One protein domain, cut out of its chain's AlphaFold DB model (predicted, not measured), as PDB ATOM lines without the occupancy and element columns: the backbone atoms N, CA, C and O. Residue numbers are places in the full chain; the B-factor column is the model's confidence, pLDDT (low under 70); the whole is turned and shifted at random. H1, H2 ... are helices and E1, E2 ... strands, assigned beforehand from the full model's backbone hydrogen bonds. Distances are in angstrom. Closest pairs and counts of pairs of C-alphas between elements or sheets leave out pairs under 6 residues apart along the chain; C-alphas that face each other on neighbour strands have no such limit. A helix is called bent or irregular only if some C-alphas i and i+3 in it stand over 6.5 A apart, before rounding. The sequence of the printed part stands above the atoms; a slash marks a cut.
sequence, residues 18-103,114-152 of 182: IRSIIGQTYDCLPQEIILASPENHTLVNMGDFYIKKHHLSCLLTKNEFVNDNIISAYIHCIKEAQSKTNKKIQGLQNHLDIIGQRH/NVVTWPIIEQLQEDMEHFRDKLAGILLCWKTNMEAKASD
ATOM      1  N   ILE A  18      13.423  39.631 -48.098       40.91
ATOM      2  CA  ILE A  18      13.424  38.873 -46.831       40.91
ATOM      3  C   ILE A  18      14.138  39.677 -45.737       40.91
ATOM      4  O   ILE A  18      13.605  39.858 -44.644       40.91
ATOM      5  N   ARG A  19      15.297  40.263 -46.066       39.38
ATOM      6  CA  ARG A  19      16.038  41.139 -45.150       39.38
ATOM      7  C   ARG A  19      15.248  42.407 -44.786       39.38
ATOM      8  O   ARG A  19      15.371  42.903 -43.676       39.38
ATOM      9  N   SER A  20      14.427  42.925 -45.703       39.88
ATOM     10  CA  SER A  20      13.562  44.091 -45.468       39.88
ATOM     11  C   SER A  20      12.301  43.769 -44.657       39.88
ATOM     12  O   SER A  20      11.835  44.637 -43.925       39.88
ATOM     13  N   ILE A  21      11.743  42.559 -44.781       43.44
ATOM     14  CA  ILE A  21      10.533  42.110 -44.067       43.44
ATOM     15  C   ILE A  21      10.829  41.830 -42.588       43.44
ATOM     16  O   ILE A  21       9.988  42.105 -41.739       43.44
ATOM     17  N   ILE A  22      12.027  41.333 -42.266       49.41
ATOM     18  CA  ILE A  22      12.424  41.000 -40.884       49.41
ATOM     19  C   ILE A  22      12.757  42.261 -40.057       49.41
ATOM     20  O   ILE A  22      12.889  42.183 -38.841       49.41
ATOM     21  N   GLY A  23      12.828  43.441 -40.683       43.06
ATOM     22  CA  GLY A  23      13.369  44.637 -40.045       43.06
ATOM     23  C   GLY A  23      14.881  44.484 -39.904       43.06
ATOM     24  O   GLY A  23      15.383  43.714 -39.091       43.06
ATOM     25  N   GLN A  24      15.633  45.183 -40.753       42.72
ATOM     26  CA  GLN A  24      17.087  45.233 -40.624       42.72
ATOM     27  C   GLN A  24      17.454  46.001 -39.354       42.72
ATOM     28  O   GLN A  24      17.548  47.223 -39.388       42.72
ATOM     29  N   THR A  25      17.656  45.285 -38.251       44.50
ATOM     30  CA  THR A  25      18.141  45.867 -36.990       44.50
ATOM     31  C   THR A  25      19.054  44.921 -36.216       44.50
ATOM     32  O   THR A  25      19.118  44.988 -34.994       44.50
ATOM     33  N   TYR A  26      19.793  44.050 -36.903       46.41
ATOM     34  CA  TYR A  26      20.903  43.339 -36.271       46.41
ATOM     35  C   TYR A  26      22.119  43.342 -37.195       46.41
ATOM     36  O   TYR A  26      22.046  42.872 -38.329       46.41
ATOM     37  N   ASP A  27      23.240  43.860 -36.691       49.31
ATOM     38  CA  ASP A  27      24.563  43.759 -37.323       49.31
ATOM     39  C   ASP A  27      25.131  42.321 -37.262       49.31
ATOM     40  O   ASP A  27      26.203  42.046 -37.797       49.31
ATOM     41  N   CYS A  28      24.411  41.393 -36.622       54.69
ATOM     42  CA  CYS A  28      24.786  40.001 -36.376       54.69
ATOM     43  C   CYS A  28      23.611  39.034 -36.614       54.69
ATOM     44  O   CYS A  28      22.445  39.437 -36.664       54.69
ATOM     45  N   LEU A  29      23.911  37.743 -36.793       71.25
ATOM     46  CA  LEU A  29      22.885  36.729 -37.064       71.25
ATOM     47  C   LEU A  29      22.079  36.395 -35.788       71.25
ATOM     48  O   LEU A  29      22.658  36.330 -34.703       71.25
ATOM     49  N   PRO A  30      20.766  36.090 -35.883       75.25
ATOM     50  CA  PRO A  30      19.933  35.726 -34.728       75.25
ATOM     51  C   PRO A  30      20.527  34.620 -33.843       75.25
ATOM     52  O   PRO A  30      20.441  34.677 -32.617       75.25
ATOM     53  N   GLN A  31      21.176  33.632 -34.461       73.75
ATOM     54  CA  GLN A  31      21.850  32.539 -33.760       73.75
ATOM     55  C   GLN A  31      23.022  33.027 -32.891       73.75
ATOM     56  O   GLN A  31      23.195  32.555 -31.769       73.75
ATOM     57  N   GLU A  32      23.800  34.002 -33.371       75.88
ATOM     58  CA  GLU A  32      24.946  34.570 -32.647       75.88
ATOM     59  C   GLU A  32      24.488  35.322 -31.394       75.88
ATOM     60  O   GLU A  32      25.111  35.205 -30.339       75.88
ATOM     61  N   ILE A  33      23.349  36.018 -31.473       76.12
ATOM     62  CA  ILE A  33      22.735  36.715 -30.333       76.12
ATOM     63  C   ILE A  33      22.319  35.714 -29.248       76.12
ATOM     64  O   ILE A  33      22.579  35.927 -28.062       76.12
ATOM     65  N   ILE A  34      21.694  34.600 -29.641       81.44
ATOM     66  CA  ILE A  34      21.275  33.551 -28.700       81.44
ATOM     67  C   ILE A  34      22.504  32.895 -28.056       81.44
ATOM     68  O   ILE A  34      22.520  32.667 -26.844       81.44
ATOM     69  N   LEU A  35      23.552  32.619 -28.838       82.38
ATOM     70  CA  LEU A  35      24.795  32.020 -28.351       82.38
ATOM     71  C   LEU A  35      25.531  32.931 -27.362       82.38
ATOM     72  O   LEU A  35      25.912  32.462 -26.285       82.38
ATOM     73  N   ALA A  36      25.664  34.219 -27.681       81.62
ATOM     74  CA  ALA A  36      26.343  35.210 -26.844       81.62
ATOM     75  C   ALA A  36      25.592  35.526 -25.536       81.62
ATOM     76  O   ALA A  36      26.177  36.060 -24.594       81.62
ATOM     77  N   SER A  37      24.299  35.199 -25.457       79.81
ATOM     78  CA  SER A  37      23.473  35.486 -24.284       79.81
ATOM     79  C   SER A  37      23.799  34.576 -23.080       79.81
ATOM     80  O   SER A  37      24.127  33.400 -23.267       79.81
ATOM     81  N   PRO A  38      23.679  35.055 -21.826       79.94
ATOM     82  CA  PRO A  38      23.803  34.213 -20.634       79.94
ATOM     83  C   PRO A  38      22.678  33.168 -20.526       79.94
ATOM     84  O   PRO A  38      21.539  33.409 -20.917       79.94
ATOM     85  N   GLU A  39      22.970  32.009 -19.934       71.06
ATOM     86  CA  GLU A  39      22.099  30.815 -19.945       71.06
ATOM     87  C   GLU A  39      20.704  31.020 -19.323       71.06
ATOM     88  O   GLU A  39      19.705  30.482 -19.808       71.06
ATOM     89  N   ASN A  40      20.608  31.886 -18.312       75.56
ATOM     90  CA  ASN A  40      19.360  32.205 -17.614       75.56
ATOM     91  C   ASN A  40      18.741  33.549 -18.019       75.56
ATOM     92  O   ASN A  40      17.770  33.988 -17.399       75.56
ATOM     93  N   HIS A  41      19.286  34.215 -19.037       79.12
ATOM     94  CA  HIS A  41      18.811  35.531 -19.436       79.12
ATOM     95  C   HIS A  41      17.498  35.446 -20.224       79.12
ATOM     96  O   HIS A  41      17.330  34.601 -21.111       79.12
ATOM     97  N   THR A  42      16.565  36.345 -19.905       84.00
ATOM     98  CA  THR A  42      15.327  36.528 -20.666       84.00
ATOM     99  C   THR A  42      15.641  37.272 -21.957       84.00
ATOM    100  O   THR A  42      15.875  38.481 -21.970       84.00
ATOM    101  N   LEU A  43      15.625  36.540 -23.065       79.50
ATOM    102  CA  LEU A  43      15.880  37.094 -24.385       79.50
ATOM    103  C   LEU A  43      14.638  37.768 -24.951       79.50
ATOM    104  O   LEU A  43      14.761  38.860 -25.491       79.50
ATOM    105  N   VAL A  44      13.454  37.194 -24.748       80.69
ATOM    106  CA  VAL A  44      12.199  37.760 -25.257       80.69
ATOM    107  C   VAL A  44      11.198  37.887 -24.120       80.69
ATOM    108  O   VAL A  44      10.956  36.928 -23.390       80.69
ATOM    109  N   ASN A  45      10.625  39.076 -23.969       83.06
ATOM    110  CA  ASN A  45       9.536  39.350 -23.042       83.06
ATOM    111  C   ASN A  45       8.290  39.673 -23.872       83.06
ATOM    112  O   ASN A  45       8.350  40.545 -24.735       83.06
ATOM    113  N   MET A  46       7.191  38.953 -23.658       79.19
ATOM    114  CA  MET A  46       5.906  39.199 -24.323       79.19
ATOM    115  C   MET A  46       4.783  39.496 -23.314       79.19
ATOM    116  O   MET A  46       3.612  39.297 -23.617       79.19
ATOM    117  N   GLY A  47       5.133  39.959 -22.110       76.69
ATOM    118  CA  GLY A  47       4.196  40.234 -21.020       76.69
ATOM    119  C   GLY A  47       3.854  38.969 -20.239       76.69
ATOM    120  O   GLY A  47       4.423  38.719 -19.176       76.69
ATOM    121  N   ASP A  48       2.969  38.147 -20.798       74.50
ATOM    122  CA  ASP A  48       2.450  36.950 -20.120       74.50
ATOM    123  C   ASP A  48       3.380  35.737 -20.255       74.50
ATOM    124  O   ASP A  48       3.239  34.743 -19.543       74.50
ATOM    125  N   PHE A  49       4.355  35.804 -21.162       78.12
ATOM    126  CA  PHE A  49       5.327  34.743 -21.375       78.12
ATOM    127  C   PHE A  49       6.721  35.296 -21.667       78.12
ATOM    128  O   PHE A  49       6.908  36.324 -22.325       78.12
ATOM    129  N   TYR A  50       7.718  34.573 -21.160       84.75
ATOM    130  CA  TYR A  50       9.125  34.952 -21.208       84.75
ATOM    131  C   TYR A  50       9.927  33.824 -21.847       84.75
ATOM    132  O   TYR A  50       9.852  32.667 -21.427       84.75
ATOM    133  N   ILE A  51      10.735  34.161 -22.847       85.88
ATOM    134  CA  ILE A  51      11.607  33.211 -23.530       85.88
ATOM    135  C   ILE A  51      13.033  33.436 -23.053       85.88
ATOM    136  O   ILE A  51      13.611  34.511 -23.228       85.88
ATOM    137  N   LYS A  52      13.602  32.397 -22.448       87.75
ATOM    138  CA  LYS A  52      14.995  32.359 -22.005       87.75
ATOM    139  C   LYS A  52      15.870  31.686 -23.057       87.75
ATOM    140  O   LYS A  52      15.361  30.973 -23.923       87.75
ATOM    141  N   LYS A  53      17.190  31.849 -22.946       86.44
ATOM    142  CA  LYS A  53      18.164  31.210 -23.848       86.44
ATOM    143  C   LYS A  53      17.930  29.710 -24.034       86.44
ATOM    144  O   LYS A  53      17.877  29.253 -25.169       86.44
ATOM    145  N   HIS A  54      17.711  28.958 -22.958       85.81
ATOM    146  CA  HIS A  54      17.485  27.511 -23.058       85.81
ATOM    147  C   HIS A  54      16.177  27.115 -23.773       85.81
ATOM    148  O   HIS A  54      16.051  25.983 -24.212       85.81
ATOM    149  N   HIS A  55      15.193  28.011 -23.921       87.88
ATOM    150  CA  HIS A  55      14.030  27.733 -24.777       87.88
ATOM    151  C   HIS A  55      14.393  27.864 -26.264       87.88
ATOM    152  O   HIS A  55      13.834  27.166 -27.105       87.88
ATOM    153  N   LEU A  56      15.339  28.754 -26.587       86.12
ATOM    154  CA  LEU A  56      15.798  29.046 -27.948       86.12
ATOM    155  C   LEU A  56      16.920  28.112 -28.416       86.12
ATOM    156  O   LEU A  56      17.255  28.132 -29.596       86.12
ATOM    157  N   SER A  57      17.485  27.274 -27.540       85.69
ATOM    158  CA  SER A  57      18.530  26.312 -27.920       85.69
ATOM    159  C   SER A  57      18.061  25.352 -29.012       85.69
ATOM    160  O   SER A  57      18.835  25.042 -29.913       85.69
ATOM    161  N   CYS A  58      16.775  24.984 -29.015       86.69
ATOM    162  CA  CYS A  58      16.183  24.163 -30.073       86.69
ATOM    163  C   CYS A  58      16.233  24.827 -31.462       86.69
ATOM    164  O   CYS A  58      16.140  24.141 -32.476       86.69
ATOM    165  N   LEU A  59      16.405  26.151 -31.547       85.38
ATOM    166  CA  LEU A  59      16.592  26.863 -32.815       85.38
ATOM    167  C   LEU A  59      18.049  26.834 -33.296       85.38
ATOM    168  O   LEU A  59      18.286  27.030 -34.482       85.38
ATOM    169  N   LEU A  60      19.006  26.553 -32.405       83.44
ATOM    170  CA  LEU A  60      20.429  26.419 -32.736       83.44
ATOM    171  C   LEU A  60      20.771  25.023 -33.274       83.44
ATOM    172  O   LEU A  60      21.766  24.851 -33.978       83.44
ATOM    173  N   THR A  61      19.945  24.025 -32.953       81.88
ATOM    174  CA  THR A  61      20.172  22.628 -33.323       81.88
ATOM    175  C   THR A  61      19.228  22.204 -34.446       81.88
ATOM    176  O   THR A  61      18.008  22.162 -34.283       81.88
ATOM    177  N   LYS A  62      19.787  21.814 -35.594       73.44
ATOM    178  CA  LYS A  62      19.019  21.440 -36.800       73.44
ATOM    179  C   LYS A  62      18.078  20.244 -36.587       73.44
ATOM    180  O   LYS A  62      16.966  20.237 -37.112       73.44
ATOM    181  N   ASN A  63      18.494  19.284 -35.761       77.00
ATOM    182  CA  ASN A  63      17.789  18.013 -35.547       77.00
ATOM    183  C   ASN A  63      16.894  17.985 -34.300       77.00
ATOM    184  O   ASN A  63      16.354  16.934 -33.964       77.00
ATOM    185  N   GLU A  64      16.741  19.103 -33.595       84.31
ATOM    186  CA  GLU A  64      15.937  19.149 -32.375       84.31
ATOM    187  C   GLU A  64      14.520  19.636 -32.676       84.31
ATOM    188  O   GLU A  64      14.319  20.551 -33.478       84.31
ATOM    189  N   PHE A  65      13.506  19.048 -32.047       84.50
ATOM    190  CA  PHE A  65      12.141  19.545 -32.198       84.50
ATOM    191  C   PHE A  65      12.016  20.962 -31.632       84.50
ATOM    192  O   PHE A  65      12.625  21.300 -30.619       84.50
ATOM    193  N   VAL A  66      11.232  21.803 -32.306       85.75
ATOM    194  CA  VAL A  66      10.938  23.150 -31.808       85.75
ATOM    195  C   VAL A  66      10.073  23.017 -30.556       85.75
ATOM    196  O   VAL A  66       9.066  22.315 -30.570       85.75
ATOM    197  N   ASN A  67      10.479  23.678 -29.475       87.75
ATOM    198  CA  ASN A  67       9.786  23.626 -28.191       87.75
ATOM    199  C   ASN A  67       8.424  24.356 -28.255       87.75
ATOM    200  O   ASN A  67       8.308  25.405 -28.894       87.75
ATOM    201  N   ASP A  68       7.419  23.855 -27.533       89.88
ATOM    202  CA  ASP A  68       6.086  24.458 -27.386       89.88
ATOM    203  C   ASP A  68       6.128  25.935 -26.976       89.88
ATOM    204  O   ASP A  68       5.312  26.734 -27.442       89.88
ATOM    205  N   ASN A  69       7.108  26.333 -26.160       88.38
ATOM    206  CA  ASN A  69       7.308  27.732 -25.778       88.38
ATOM    207  C   ASN A  69       7.614  28.622 -26.992       88.38
ATOM    208  O   ASN A  69       7.126  29.747 -27.087       88.38
ATOM    209  N   ILE A  70       8.407  28.110 -27.933       87.94
ATOM    210  CA  ILE A  70       8.786  28.815 -29.161       87.94
ATOM    211  C   ILE A  70       7.616  28.848 -30.143       87.94
ATOM    212  O   ILE A  70       7.342  29.891 -30.734       87.94
ATOM    213  N   ILE A  71       6.878  27.744 -30.265       87.69
ATOM    214  CA  ILE A  71       5.672  27.671 -31.099       87.69
ATOM    215  C   ILE A  71       4.610  28.654 -30.592       87.69
ATOM    216  O   ILE A  71       4.077  29.447 -31.366       87.69
ATOM    217  N   SER A  72       4.342  28.651 -29.285       89.69
ATOM    218  CA  SER A  72       3.367  29.546 -28.649       89.69
ATOM    219  C   SER A  72       3.735  31.011 -28.861       89.69
ATOM    220  O   SER A  72       2.892  31.825 -29.241       89.69
ATOM    221  N   ALA A  73       5.018  31.328 -28.691       87.62
ATOM    222  CA  ALA A  73       5.547  32.655 -28.936       87.62
ATOM    223  C   ALA A  73       5.385  33.101 -30.393       87.62
ATOM    224  O   ALA A  73       4.945  34.218 -30.656       87.62
ATOM    225  N   TYR A  74       5.681  32.221 -31.347       86.56
ATOM    226  CA  TYR A  74       5.516  32.524 -32.763       86.56
ATOM    227  C   TYR A  74       4.046  32.746 -33.147       86.56
ATOM    228  O   TYR A  74       3.723  33.728 -33.817       86.56
ATOM    229  N   ILE A  75       3.134  31.899 -32.658       86.88
ATOM    230  CA  ILE A  75       1.686  32.072 -32.855       86.88
ATOM    231  C   ILE A  75       1.231  33.429 -32.313       86.88
ATOM    232  O   ILE A  75       0.423  34.110 -32.947       86.88
ATOM    233  N   HIS A  76       1.747  33.840 -31.155       87.00
ATOM    234  CA  HIS A  76       1.449  35.152 -30.597       87.00
ATOM    235  C   HIS A  76       1.942  36.286 -31.509       87.00
ATOM    236  O   HIS A  76       1.169  37.195 -31.818       87.00
ATOM    237  N   CYS A  77       3.179  36.205 -32.014       82.75
ATOM    238  CA  CYS A  77       3.708  37.178 -32.973       82.75
ATOM    239  C   CYS A  77       2.821  37.296 -34.224       82.75
ATOM    240  O   CYS A  77       2.512  38.413 -34.644       82.75
ATOM    241  N   ILE A  78       2.356  36.172 -34.785       82.19
ATOM    242  CA  ILE A  78       1.439  36.168 -35.937       82.19
ATOM    243  C   ILE A  78       0.116  36.851 -35.581       82.19
ATOM    244  O   ILE A  78      -0.344  37.724 -36.318       82.19
ATOM    245  N   LYS A  79      -0.499  36.483 -34.452       83.62
ATOM    246  CA  LYS A  79      -1.781  37.059 -34.013       83.62
ATOM    247  C   LYS A  79      -1.694  38.573 -33.849       83.62
ATOM    248  O   LYS A  79      -2.584  39.297 -34.299       83.62
ATOM    249  N   GLU A  80      -0.615  39.068 -33.251       82.81
ATOM    250  CA  GLU A  80      -0.414  40.507 -33.122       82.81
ATOM    251  C   GLU A  80      -0.173  41.189 -34.472       82.81
ATOM    252  O   GLU A  80      -0.745  42.253 -34.734       82.81
ATOM    253  N   ALA A  81       0.653  40.599 -35.342       79.56
ATOM    254  CA  ALA A  81       0.896  41.134 -36.677       79.56
ATOM    255  C   ALA A  81      -0.412  41.242 -37.478       79.56
ATOM    256  O   ALA A  81      -0.692  42.289 -38.066       79.56
ATOM    257  N   GLN A  82      -1.261  40.212 -37.425       79.75
ATOM    258  CA  GLN A  82      -2.582  40.238 -38.052       79.75
ATOM    259  C   GLN A  82      -3.488  41.312 -37.449       79.75
ATOM    260  O   GLN A  82      -4.125  42.053 -38.191       79.75
ATOM    261  N   SER A  83      -3.505  41.471 -36.122       82.81
ATOM    262  CA  SER A  83      -4.285  42.527 -35.459       82.81
ATOM    263  C   SER A  83      -3.896  43.930 -35.943       82.81
ATOM    264  O   SER A  83      -4.763  44.747 -36.261       82.81
ATOM    265  N   LYS A  84      -2.591  44.211 -36.074       82.00
ATOM    266  CA  LYS A  84      -2.095  45.490 -36.614       82.00
ATOM    267  C   LYS A  84      -2.523  45.699 -38.066       82.00
ATOM    268  O   LYS A  84      -3.009  46.776 -38.411       82.00
ATOM    269  N   THR A  85      -2.375  44.675 -38.901       80.75
ATOM    270  CA  THR A  85      -2.771  44.732 -40.312       80.75
ATOM    271  C   THR A  85      -4.275  44.943 -40.461       80.75
ATOM    272  O   THR A  85      -4.681  45.826 -41.211       80.75
ATOM    273  N   ASN A  86      -5.100  44.245 -39.679       84.31
ATOM    274  CA  ASN A  86      -6.556  44.403 -39.686       84.31
ATOM    275  C   ASN A  86      -6.983  45.829 -39.336       84.31
ATOM    276  O   ASN A  86      -7.834  46.393 -40.017       84.31
ATOM    277  N   LYS A  87      -6.354  46.464 -38.336       85.25
ATOM    278  CA  LYS A  87      -6.620  47.877 -38.012       85.25
ATOM    279  C   LYS A  87      -6.304  48.805 -39.187       85.25
ATOM    280  O   LYS A  87      -7.066  49.727 -39.466       85.25
ATOM    281  N   LYS A  88      -5.198  48.558 -39.896       86.62
ATOM    282  CA  LYS A  88      -4.809  49.344 -41.074       86.62
ATOM    283  C   LYS A  88      -5.771  49.133 -42.244       86.62
ATOM    284  O   LYS A  88      -6.192  50.110 -42.854       86.62
ATOM    285  N   ILE A  89      -6.142  47.884 -42.525       87.25
ATOM    286  CA  ILE A  89      -7.129  47.534 -43.556       87.25
ATOM    287  C   ILE A  89      -8.479  48.179 -43.233       87.25
ATOM    288  O   ILE A  89      -9.084  48.779 -44.113       87.25
ATOM    289  N   GLN A  90      -8.913  48.149 -41.970       86.38
ATOM    290  CA  GLN A  90     -10.141  48.818 -41.547       86.38
ATOM    291  C   GLN A  90     -10.069  50.334 -41.765       86.38
ATOM    292  O   GLN A  90     -11.022  50.924 -42.259       86.38
ATOM    293  N   GLY A  91      -8.939  50.977 -41.457       89.12
ATOM    294  CA  GLY A  91      -8.746  52.398 -41.757       89.12
ATOM    295  C   GLY A  91      -8.862  52.711 -43.253       89.12
ATOM    296  O   GLY A  91      -9.488  53.702 -43.629       89.12
ATOM    297  N   LEU A  92      -8.323  51.843 -44.113       89.00
ATOM    298  CA  LEU A  92      -8.469  51.965 -45.567       89.00
ATOM    299  C   LEU A  92      -9.920  51.774 -46.018       89.00
ATOM    300  O   LEU A  92     -10.393  52.557 -46.838       89.00
ATOM    301  N   GLN A  93     -10.628  50.790 -45.459       86.25
ATOM    302  CA  GLN A  93     -12.052  50.582 -45.728       86.25
ATOM    303  C   GLN A  93     -12.861  51.827 -45.351       86.25
ATOM    304  O   GLN A  93     -13.633  52.317 -46.165       86.25
ATOM    305  N   ASN A  94     -12.604  52.414 -44.179       87.81
ATOM    306  CA  ASN A  94     -13.284  53.632 -43.738       87.81
ATOM    307  C   ASN A  94     -13.061  54.801 -44.717       87.81
ATOM    308  O   ASN A  94     -13.989  55.545 -45.023       87.81
ATOM    309  N   HIS A  95     -11.835  54.979 -45.223       87.12
ATOM    310  CA  HIS A  95     -11.550  56.002 -46.233       87.12
ATOM    311  C   HIS A  95     -12.268  55.723 -47.559       87.12
ATOM    312  O   HIS A  95     -12.792  56.655 -48.172       87.12
ATOM    313  N   LEU A  96     -12.304  54.461 -47.997       83.62
ATOM    314  CA  LEU A  96     -13.014  54.058 -49.208       83.62
ATOM    315  C   LEU A  96     -14.518  54.330 -49.086       83.62
ATOM    316  O   LEU A  96     -15.109  54.869 -50.018       83.62
ATOM    317  N   ASP A  97     -15.107  54.048 -47.926       82.25
ATOM    318  CA  ASP A  97     -16.522  54.304 -47.652       82.25
ATOM    319  C   ASP A  97     -16.847  55.806 -47.740       82.25
ATOM    320  O   ASP A  97     -17.837  56.191 -48.361       82.25
ATOM    321  N   ILE A  98     -15.981  56.676 -47.198       85.69
ATOM    322  CA  ILE A  98     -16.125  58.142 -47.302       85.69
ATOM    323  C   ILE A  98     -16.072  58.604 -48.764       85.69
ATOM    324  O   ILE A  98     -16.827  59.487 -49.174       85.69
ATOM    325  N   ILE A  99     -15.168  58.030 -49.562       81.31
ATOM    326  CA  ILE A  99     -15.030  58.364 -50.984       81.31
ATOM    327  C   ILE A  99     -16.257  57.885 -51.768       81.31
ATOM    328  O   ILE A  99     -16.797  58.645 -52.569       81.31
ATOM    329  N   GLY A 100     -16.726  56.664 -51.505       73.25
ATOM    330  CA  GLY A 100     -17.888  56.068 -52.166       73.25
ATOM    331  C   GLY A 100     -19.208  56.793 -51.888       73.25
ATOM    332  O   GLY A 100     -20.138  56.687 -52.683       73.25
ATOM    333  N   GLN A 101     -19.293  57.568 -50.803       76.69
ATOM    334  CA  GLN A 101     -20.448  58.424 -50.508       76.69
ATOM    335  C   GLN A 101     -20.498  59.715 -51.346       76.69
ATOM    336  O   GLN A 101     -21.518  60.404 -51.333       76.69
ATOM    337  N   ARG A 102     -19.437  60.075 -52.086       73.75
ATOM    338  CA  ARG A 102     -19.454  61.257 -52.964       73.75
ATOM    339  C   ARG A 102     -20.279  60.980 -54.226       73.75
ATOM    340  O   ARG A 102     -20.014  60.025 -54.947       73.75
ATOM    341  N   HIS A 103     -21.233  61.864 -54.528       58.53
ATOM    342  CA  HIS A 103     -22.179  61.720 -55.646       58.53
ATOM    343  C   HIS A 103     -21.555  61.790 -57.055       58.53
ATOM    344  O   HIS A 103     -22.221  61.428 -58.022       58.53
ATOM    345  N   ASN A 114     -13.906  45.283 -51.183       76.81
ATOM    346  CA  ASN A 114     -14.128  45.092 -49.752       76.81
ATOM    347  C   ASN A 114     -12.864  44.503 -49.109       76.81
ATOM    348  O   ASN A 114     -12.727  43.287 -48.936       76.81
ATOM    349  N   VAL A 115     -11.923  45.379 -48.766       79.06
ATOM    350  CA  VAL A 115     -10.567  44.992 -48.356       79.06
ATOM    351  C   VAL A 115     -10.531  44.202 -47.046       79.06
ATOM    352  O   VAL A 115      -9.602  43.424 -46.842       79.06
ATOM    353  N   VAL A 116     -11.541  44.335 -46.175       79.88
ATOM    354  CA  VAL A 116     -11.620  43.572 -44.912       79.88
ATOM    355  C   VAL A 116     -12.037  42.112 -45.110       79.88
ATOM    356  O   VAL A 116     -11.869  41.303 -44.203       79.88
ATOM    357  N   THR A 117     -12.564  41.756 -46.284       79.19
ATOM    358  CA  THR A 117     -12.962  40.371 -46.605       79.19
ATOM    359  C   THR A 117     -11.859  39.558 -47.273       79.19
ATOM    360  O   THR A 117     -12.008  38.350 -47.458       79.19
ATOM    361  N   TRP A 118     -10.747  40.194 -47.641       79.25
ATOM    362  CA  TRP A 118      -9.664  39.519 -48.342       79.25
ATOM    363  C   TRP A 118      -8.839  38.659 -47.373       79.25
ATOM    364  O   TRP A 118      -8.428  39.145 -46.316       79.25
ATOM    365  N   PRO A 119      -8.563  37.384 -47.706       71.19
ATOM    366  CA  PRO A 119      -7.774  36.518 -46.842       71.19
ATOM    367  C   PRO A 119      -6.324  37.014 -46.760       71.19
ATOM    368  O   PRO A 119      -5.649  37.173 -47.779       71.19
ATOM    369  N   ILE A 120      -5.821  37.215 -45.539       70.81
ATOM    370  CA  ILE A 120      -4.397  37.472 -45.295       70.81
ATOM    371  C   ILE A 120      -3.684  36.119 -45.285       70.81
ATOM    372  O   ILE A 120      -3.813  35.349 -44.335       70.81
ATOM    373  N   ILE A 121      -2.944  35.827 -46.353       65.50
ATOM    374  CA  ILE A 121      -2.208  34.571 -46.511       65.50
ATOM    375  C   ILE A 121      -0.712  34.872 -46.439       65.50
ATOM    376  O   ILE A 121      -0.186  35.631 -47.251       65.50
ATOM    377  N   GLU A 122      -0.019  34.262 -45.479       65.00
ATOM    378  CA  GLU A 122       1.442  34.213 -45.468       65.00
ATOM    379  C   GLU A 122       1.894  32.991 -46.283       65.00
ATOM    380  O   GLU A 122       1.499  31.862 -45.993       65.00
ATOM    381  N   GLN A 123       2.691  33.200 -47.334       55.56
ATOM    382  CA  GLN A 123       3.298  32.101 -48.088       55.56
ATOM    383  C   GLN A 123       4.609  31.684 -47.419       55.56
ATOM    384  O   GLN A 123       5.584  32.434 -47.426       55.56
ATOM    385  N   LEU A 124       4.636  30.471 -46.868       56.94
ATOM    386  CA  LEU A 124       5.842  29.846 -46.333       56.94
ATOM    387  C   LEU A 124       6.165  28.613 -47.176       56.94
ATOM    388  O   LEU A 124       5.510  27.579 -47.065       56.94
ATOM    389  N   GLN A 125       7.170  28.736 -48.037       52.59
ATOM    390  CA  GLN A 125       7.767  27.615 -48.755       52.59
ATOM    391  C   GLN A 125       9.275  27.684 -48.522       52.59
ATOM    392  O   GLN A 125      10.023  28.223 -49.333       52.59
ATOM    393  N   GLU A 126       9.706  27.228 -47.348       61.62
ATOM    394  CA  GLU A 126      11.094  27.320 -46.897       61.62
ATOM    395  C   GLU A 126      11.549  25.981 -46.301       61.62
ATOM    396  O   GLU A 126      10.750  25.234 -45.733       61.62
ATOM    397  N   ASP A 127      12.840  25.684 -46.454       68.94
ATOM    398  CA  ASP A 127      13.502  24.572 -45.768       68.94
ATOM    399  C   ASP A 127      13.558  24.842 -44.251       68.94
ATOM    400  O   ASP A 127      13.600  25.994 -43.805       68.94
ATOM    401  N   MET A 128      13.573  23.781 -43.446       71.94
ATOM    402  CA  MET A 128      13.500  23.826 -41.984       71.94
ATOM    403  C   MET A 128      14.618  24.654 -41.343       71.94
ATOM    404  O   MET A 128      14.403  25.254 -40.290       71.94
ATOM    405  N   GLU A 129      15.803  24.706 -41.951       68.25
ATOM    406  CA  GLU A 129      16.906  25.529 -41.440       68.25
ATOM    407  C   GLU A 129      16.608  27.020 -41.561       68.25
ATOM    408  O   GLU A 129      16.691  27.757 -40.580       68.25
ATOM    409  N   HIS A 130      16.166  27.444 -42.744       72.00
ATOM    410  CA  HIS A 130      15.793  28.831 -42.988       72.00
ATOM    411  C   HIS A 130      14.584  29.234 -42.131       72.00
ATOM    412  O   HIS A 130      14.521  30.353 -41.619       72.00
ATOM    413  N   PHE A 131      13.661  28.298 -41.894       77.75
ATOM    414  CA  PHE A 131      12.541  28.509 -40.985       77.75
ATOM    415  C   PHE A 131      12.999  28.782 -39.541       77.75
ATOM    416  O   PHE A 131      12.497  29.716 -38.917       77.75
ATOM    417  N   ARG A 132      13.978  28.036 -39.008       80.81
ATOM    418  CA  ARG A 132      14.517  28.277 -37.651       80.81
ATOM    419  C   ARG A 132      15.200  29.635 -37.531       80.81
ATOM    420  O   ARG A 132      14.986  30.330 -36.538       80.81
ATOM    421  N   ASP A 133      15.953  30.037 -38.549       78.88
ATOM    422  CA  ASP A 133      16.609  31.349 -38.585       78.88
ATOM    423  C   ASP A 133      15.602  32.489 -38.601       78.88
ATOM    424  O   ASP A 133      15.718  33.463 -37.849       78.88
ATOM    425  N   LYS A 134      14.566  32.336 -39.421       79.25
ATOM    426  CA  LYS A 134      13.464  33.285 -39.511       79.25
ATOM    427  C   LYS A 134      12.696  33.371 -38.193       79.25
ATOM    428  O   LYS A 134      12.423  34.478 -37.732       79.25
ATOM    429  N   LEU A 135      12.410  32.236 -37.548       82.62
ATOM    430  CA  LEU A 135      11.792  32.195 -36.222       82.62
ATOM    431  C   LEU A 135      12.635  32.935 -35.180       82.62
ATOM    432  O   LEU A 135      12.106  33.781 -34.460       82.62
ATOM    433  N   ALA A 136      13.938  32.656 -35.116       83.94
ATOM    434  CA  ALA A 136      14.845  33.328 -34.191       83.94
ATOM    435  C   ALA A 136      14.861  34.847 -34.429       83.94
ATOM    436  O   ALA A 136      14.739  35.621 -33.480       83.94
ATOM    437  N   GLY A 137      14.936  35.273 -35.693       80.75
ATOM    438  CA  GLY A 137      14.884  36.684 -36.071       80.75
ATOM    439  C   GLY A 137      13.581  37.368 -35.656       80.75
ATOM    440  O   GLY A 137      13.621  38.425 -35.031       80.75
ATOM    441  N   ILE A 138      12.428  36.752 -35.934       82.62
ATOM    442  CA  ILE A 138      11.106  37.287 -35.568       82.62
ATOM    443  C   ILE A 138      10.978  37.440 -34.046       82.62
ATOM    444  O   ILE A 138      10.541  38.484 -33.562       82.62
ATOM    445  N   LEU A 139      11.391  36.423 -33.286       83.62
ATOM    446  CA  LEU A 139      11.303  36.428 -31.826       83.62
ATOM    447  C   LEU A 139      12.252  37.443 -31.181       83.62
ATOM    448  O   LEU A 139      11.885  38.085 -30.200       83.62
ATOM    449  N   LEU A 140      13.457  37.625 -31.720       79.56
ATOM    450  CA  LEU A 140      14.376  38.650 -31.225       79.56
ATOM    451  C   LEU A 140      13.899  40.058 -31.599       79.56
ATOM    452  O   LEU A 140      13.895  40.937 -30.740       79.56
ATOM    453  N   CYS A 141      13.411  40.257 -32.826       76.69
ATOM    454  CA  CYS A 141      12.843  41.528 -33.284       76.69
ATOM    455  C   CYS A 141      11.624  41.949 -32.444       76.69
ATOM    456  O   CYS A 141      11.388  43.131 -32.198       76.69
ATOM    457  N   TRP A 142      10.850  40.984 -31.939       74.38
ATOM    458  CA  TRP A 142       9.780  41.262 -30.984       74.38
ATOM    459  C   TRP A 142      10.283  42.020 -29.739       74.38
ATOM    460  O   TRP A 142       9.656  42.998 -29.328       74.38
ATOM    461  N   LYS A 143      11.431  41.615 -29.169       64.94
ATOM    462  CA  LYS A 143      12.034  42.253 -27.982       64.94
ATOM    463  C   LYS A 143      12.296  43.745 -28.221       64.94
ATOM    464  O   LYS A 143      11.908  44.576 -27.405       64.94
ATOM    465  N   THR A 144      12.904  44.088 -29.354       61.09
ATOM    466  CA  THR A 144      13.290  45.470 -29.683       61.09
ATOM    467  C   THR A 144      12.089  46.331 -30.075       61.09
ATOM    468  O   THR A 144      12.019  47.502 -29.705       61.09
ATOM    469  N   ASN A 145      11.085  45.751 -30.738       57.91
ATOM    470  CA  ASN A 145       9.832  46.442 -31.047       57.91
ATOM    471  C   ASN A 145       9.017  46.815 -29.795       57.91
ATOM    472  O   ASN A 145       8.218  47.751 -29.845       57.91
ATOM    473  N   MET A 146       9.184  46.096 -28.679       53.56
ATOM    474  CA  MET A 146       8.589  46.469 -27.393       53.56
ATOM    475  C   MET A 146       9.358  47.606 -26.714       53.56
ATOM    476  O   MET A 146       8.735  48.562 -26.260       53.56
ATOM    477  N   GLU A 147      10.691  47.535 -26.679       47.84
ATOM    478  CA  GLU A 147      11.537  48.588 -26.093       47.84
ATOM    479  C   GLU A 147      11.344  49.936 -26.810       47.84
ATOM    480  O   GLU A 147      11.215  50.968 -26.155       47.84
ATOM    481  N   ALA A 148      11.190  49.928 -28.139       51.78
ATOM    482  CA  ALA A 148      10.864  51.131 -28.908       51.78
ATOM    483  C   ALA A 148       9.500  51.743 -28.529       51.78
ATOM    484  O   ALA A 148       9.368  52.963 -28.491       51.78
ATOM    485  N   LYS A 149       8.490  50.920 -28.206       50.50
ATOM    486  CA  LYS A 149       7.180  51.400 -27.723       50.50
ATOM    487  C   LYS A 149       7.228  51.899 -26.278       50.50
ATOM    488  O   LYS A 149       6.480  52.807 -25.936       50.50
ATOM    489  N   ALA A 150       8.084  51.320 -25.436       44.19
ATOM    490  CA  ALA A 150       8.280  51.778 -24.060       44.19
ATOM    491  C   ALA A 150       8.970  53.152 -24.003       44.19
ATOM    492  O   ALA A 150       8.738  53.912 -23.068       44.19
ATOM    493  N   SER A 151       9.768  53.492 -25.020       40.09
ATOM    494  CA  SER A 151      10.441  54.789 -25.131       40.09
ATOM    495  C   SER A 151       9.539  55.944 -25.601       40.09
ATOM    496  O   SER A 151       9.966  57.090 -25.500       40.09
ATOM    497  N   ASP A 152       8.329  55.672 -26.105       35.22
ATOM    498  CA  ASP A 152       7.372  56.694 -26.580       35.22
ATOM    499  C   ASP A 152       6.328  57.078 -25.508       35.22
ATOM    500  O   ASP A 152       5.452  57.912 -25.727       35.22
TER     501      ASP A 152
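Overview. This is residues 18 to 103 and 114 to 152 of the 182 residues of an uncharacterized protein of Oryza glumipatula (UniProt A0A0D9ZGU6). Two long helices cross steeply, H5 meeting H4 near H4's first residues, and H4 makes the long axis of an elongated model. At that end a small head of H2, H3 and the hairpin E1 and E2 packs round H5, while the far tip, residues 98 to 103, sticks out. The printed part has 125 residues, with five named helices and two named strands in the order H1, H2, E1, E2, H3, H4, H5; the class is mostly helix, and the small sheet, E1 - E2, is antiparallel. The whole is loose, with a radius of gyration of the C-alphas of 17.8 A, and spans 64 by 36 by 28 A.

Along the chain. H1 is residues 18 to 21, with C-alpha 18 at (13.424, 38.873, -46.831), and H2 is residues 30 to 36. E1, residues 42 to 45, is followed by E2, residues 50 to 52. H3 is residues 53 to 60; it is irregular, but only just, with C-alphas 55 and 58 6.7 A apart. H4, residues 68 to 100, measures 46.8 A from C-alpha 68 at (6.086, 24.458, -27.386) to its last C-alpha. H5, residues 128 to 150, measures 33.6 A and ends at C-alpha 150, (8.280, 51.778, -24.060).

Arrangement. H1 touches no helix. H2 touches H5, about perpendicular at 75 degrees; the closest C-alphas, of Pro 30 and Gly 137, are 5.3 A apart. H2 also touches H3 at a steep tilt of 49 degrees, opposite ways, closest at Ile 34 and Lys 53, C-alphas 6.2 A apart. In the hairpin E1 and E2, N 43 and O 51 are within hydrogen-bond range at 2.9 A, and N 51 and O 44 at 2.8 A. The closest C-alphas of E1 and H5, those of Val 44 and Lys 143, are 5.3 A apart. H3 touches H5 with the C-alphas of Leu 59 and Arg 132 5.4 A apart; their tilt of 37 degrees is only just steep. H3 and H4 only just touch, with 3 pairs of C-alphas within 8 A, the closest being His 55 and Asn 69 at 6.8 A. H4 touches H5 with its residues 73 to 77 alone, at a steep tilt of 65 degrees, the same way; the closest C-alphas, of Tyr 74 and Leu 139, are 7.0 A apart. Every O i to N i+4 pair is within hydrogen-bond range in H2 and H4, against 16 of 19 in H5 and 1 of 4 in H3, where 3 of 5 O i to N i+3 pairs are; H1 is too short for an i+4 pair.

Size, cuts and confidence. The two C-alphas farthest apart, of Glu 39 and His 103, are 64.7 A apart. Residues 104 to 113 are not printed, and C-alphas 103 and 114 are 19.4 A apart across this cut. Residues 114 to 127 hold no named element. No link printed whole is long. The mean pLDDT of the printed part is 74.5, and it is under 70 at residues 18 to 28, 103, 121 to 127, 129 and 143 to 152.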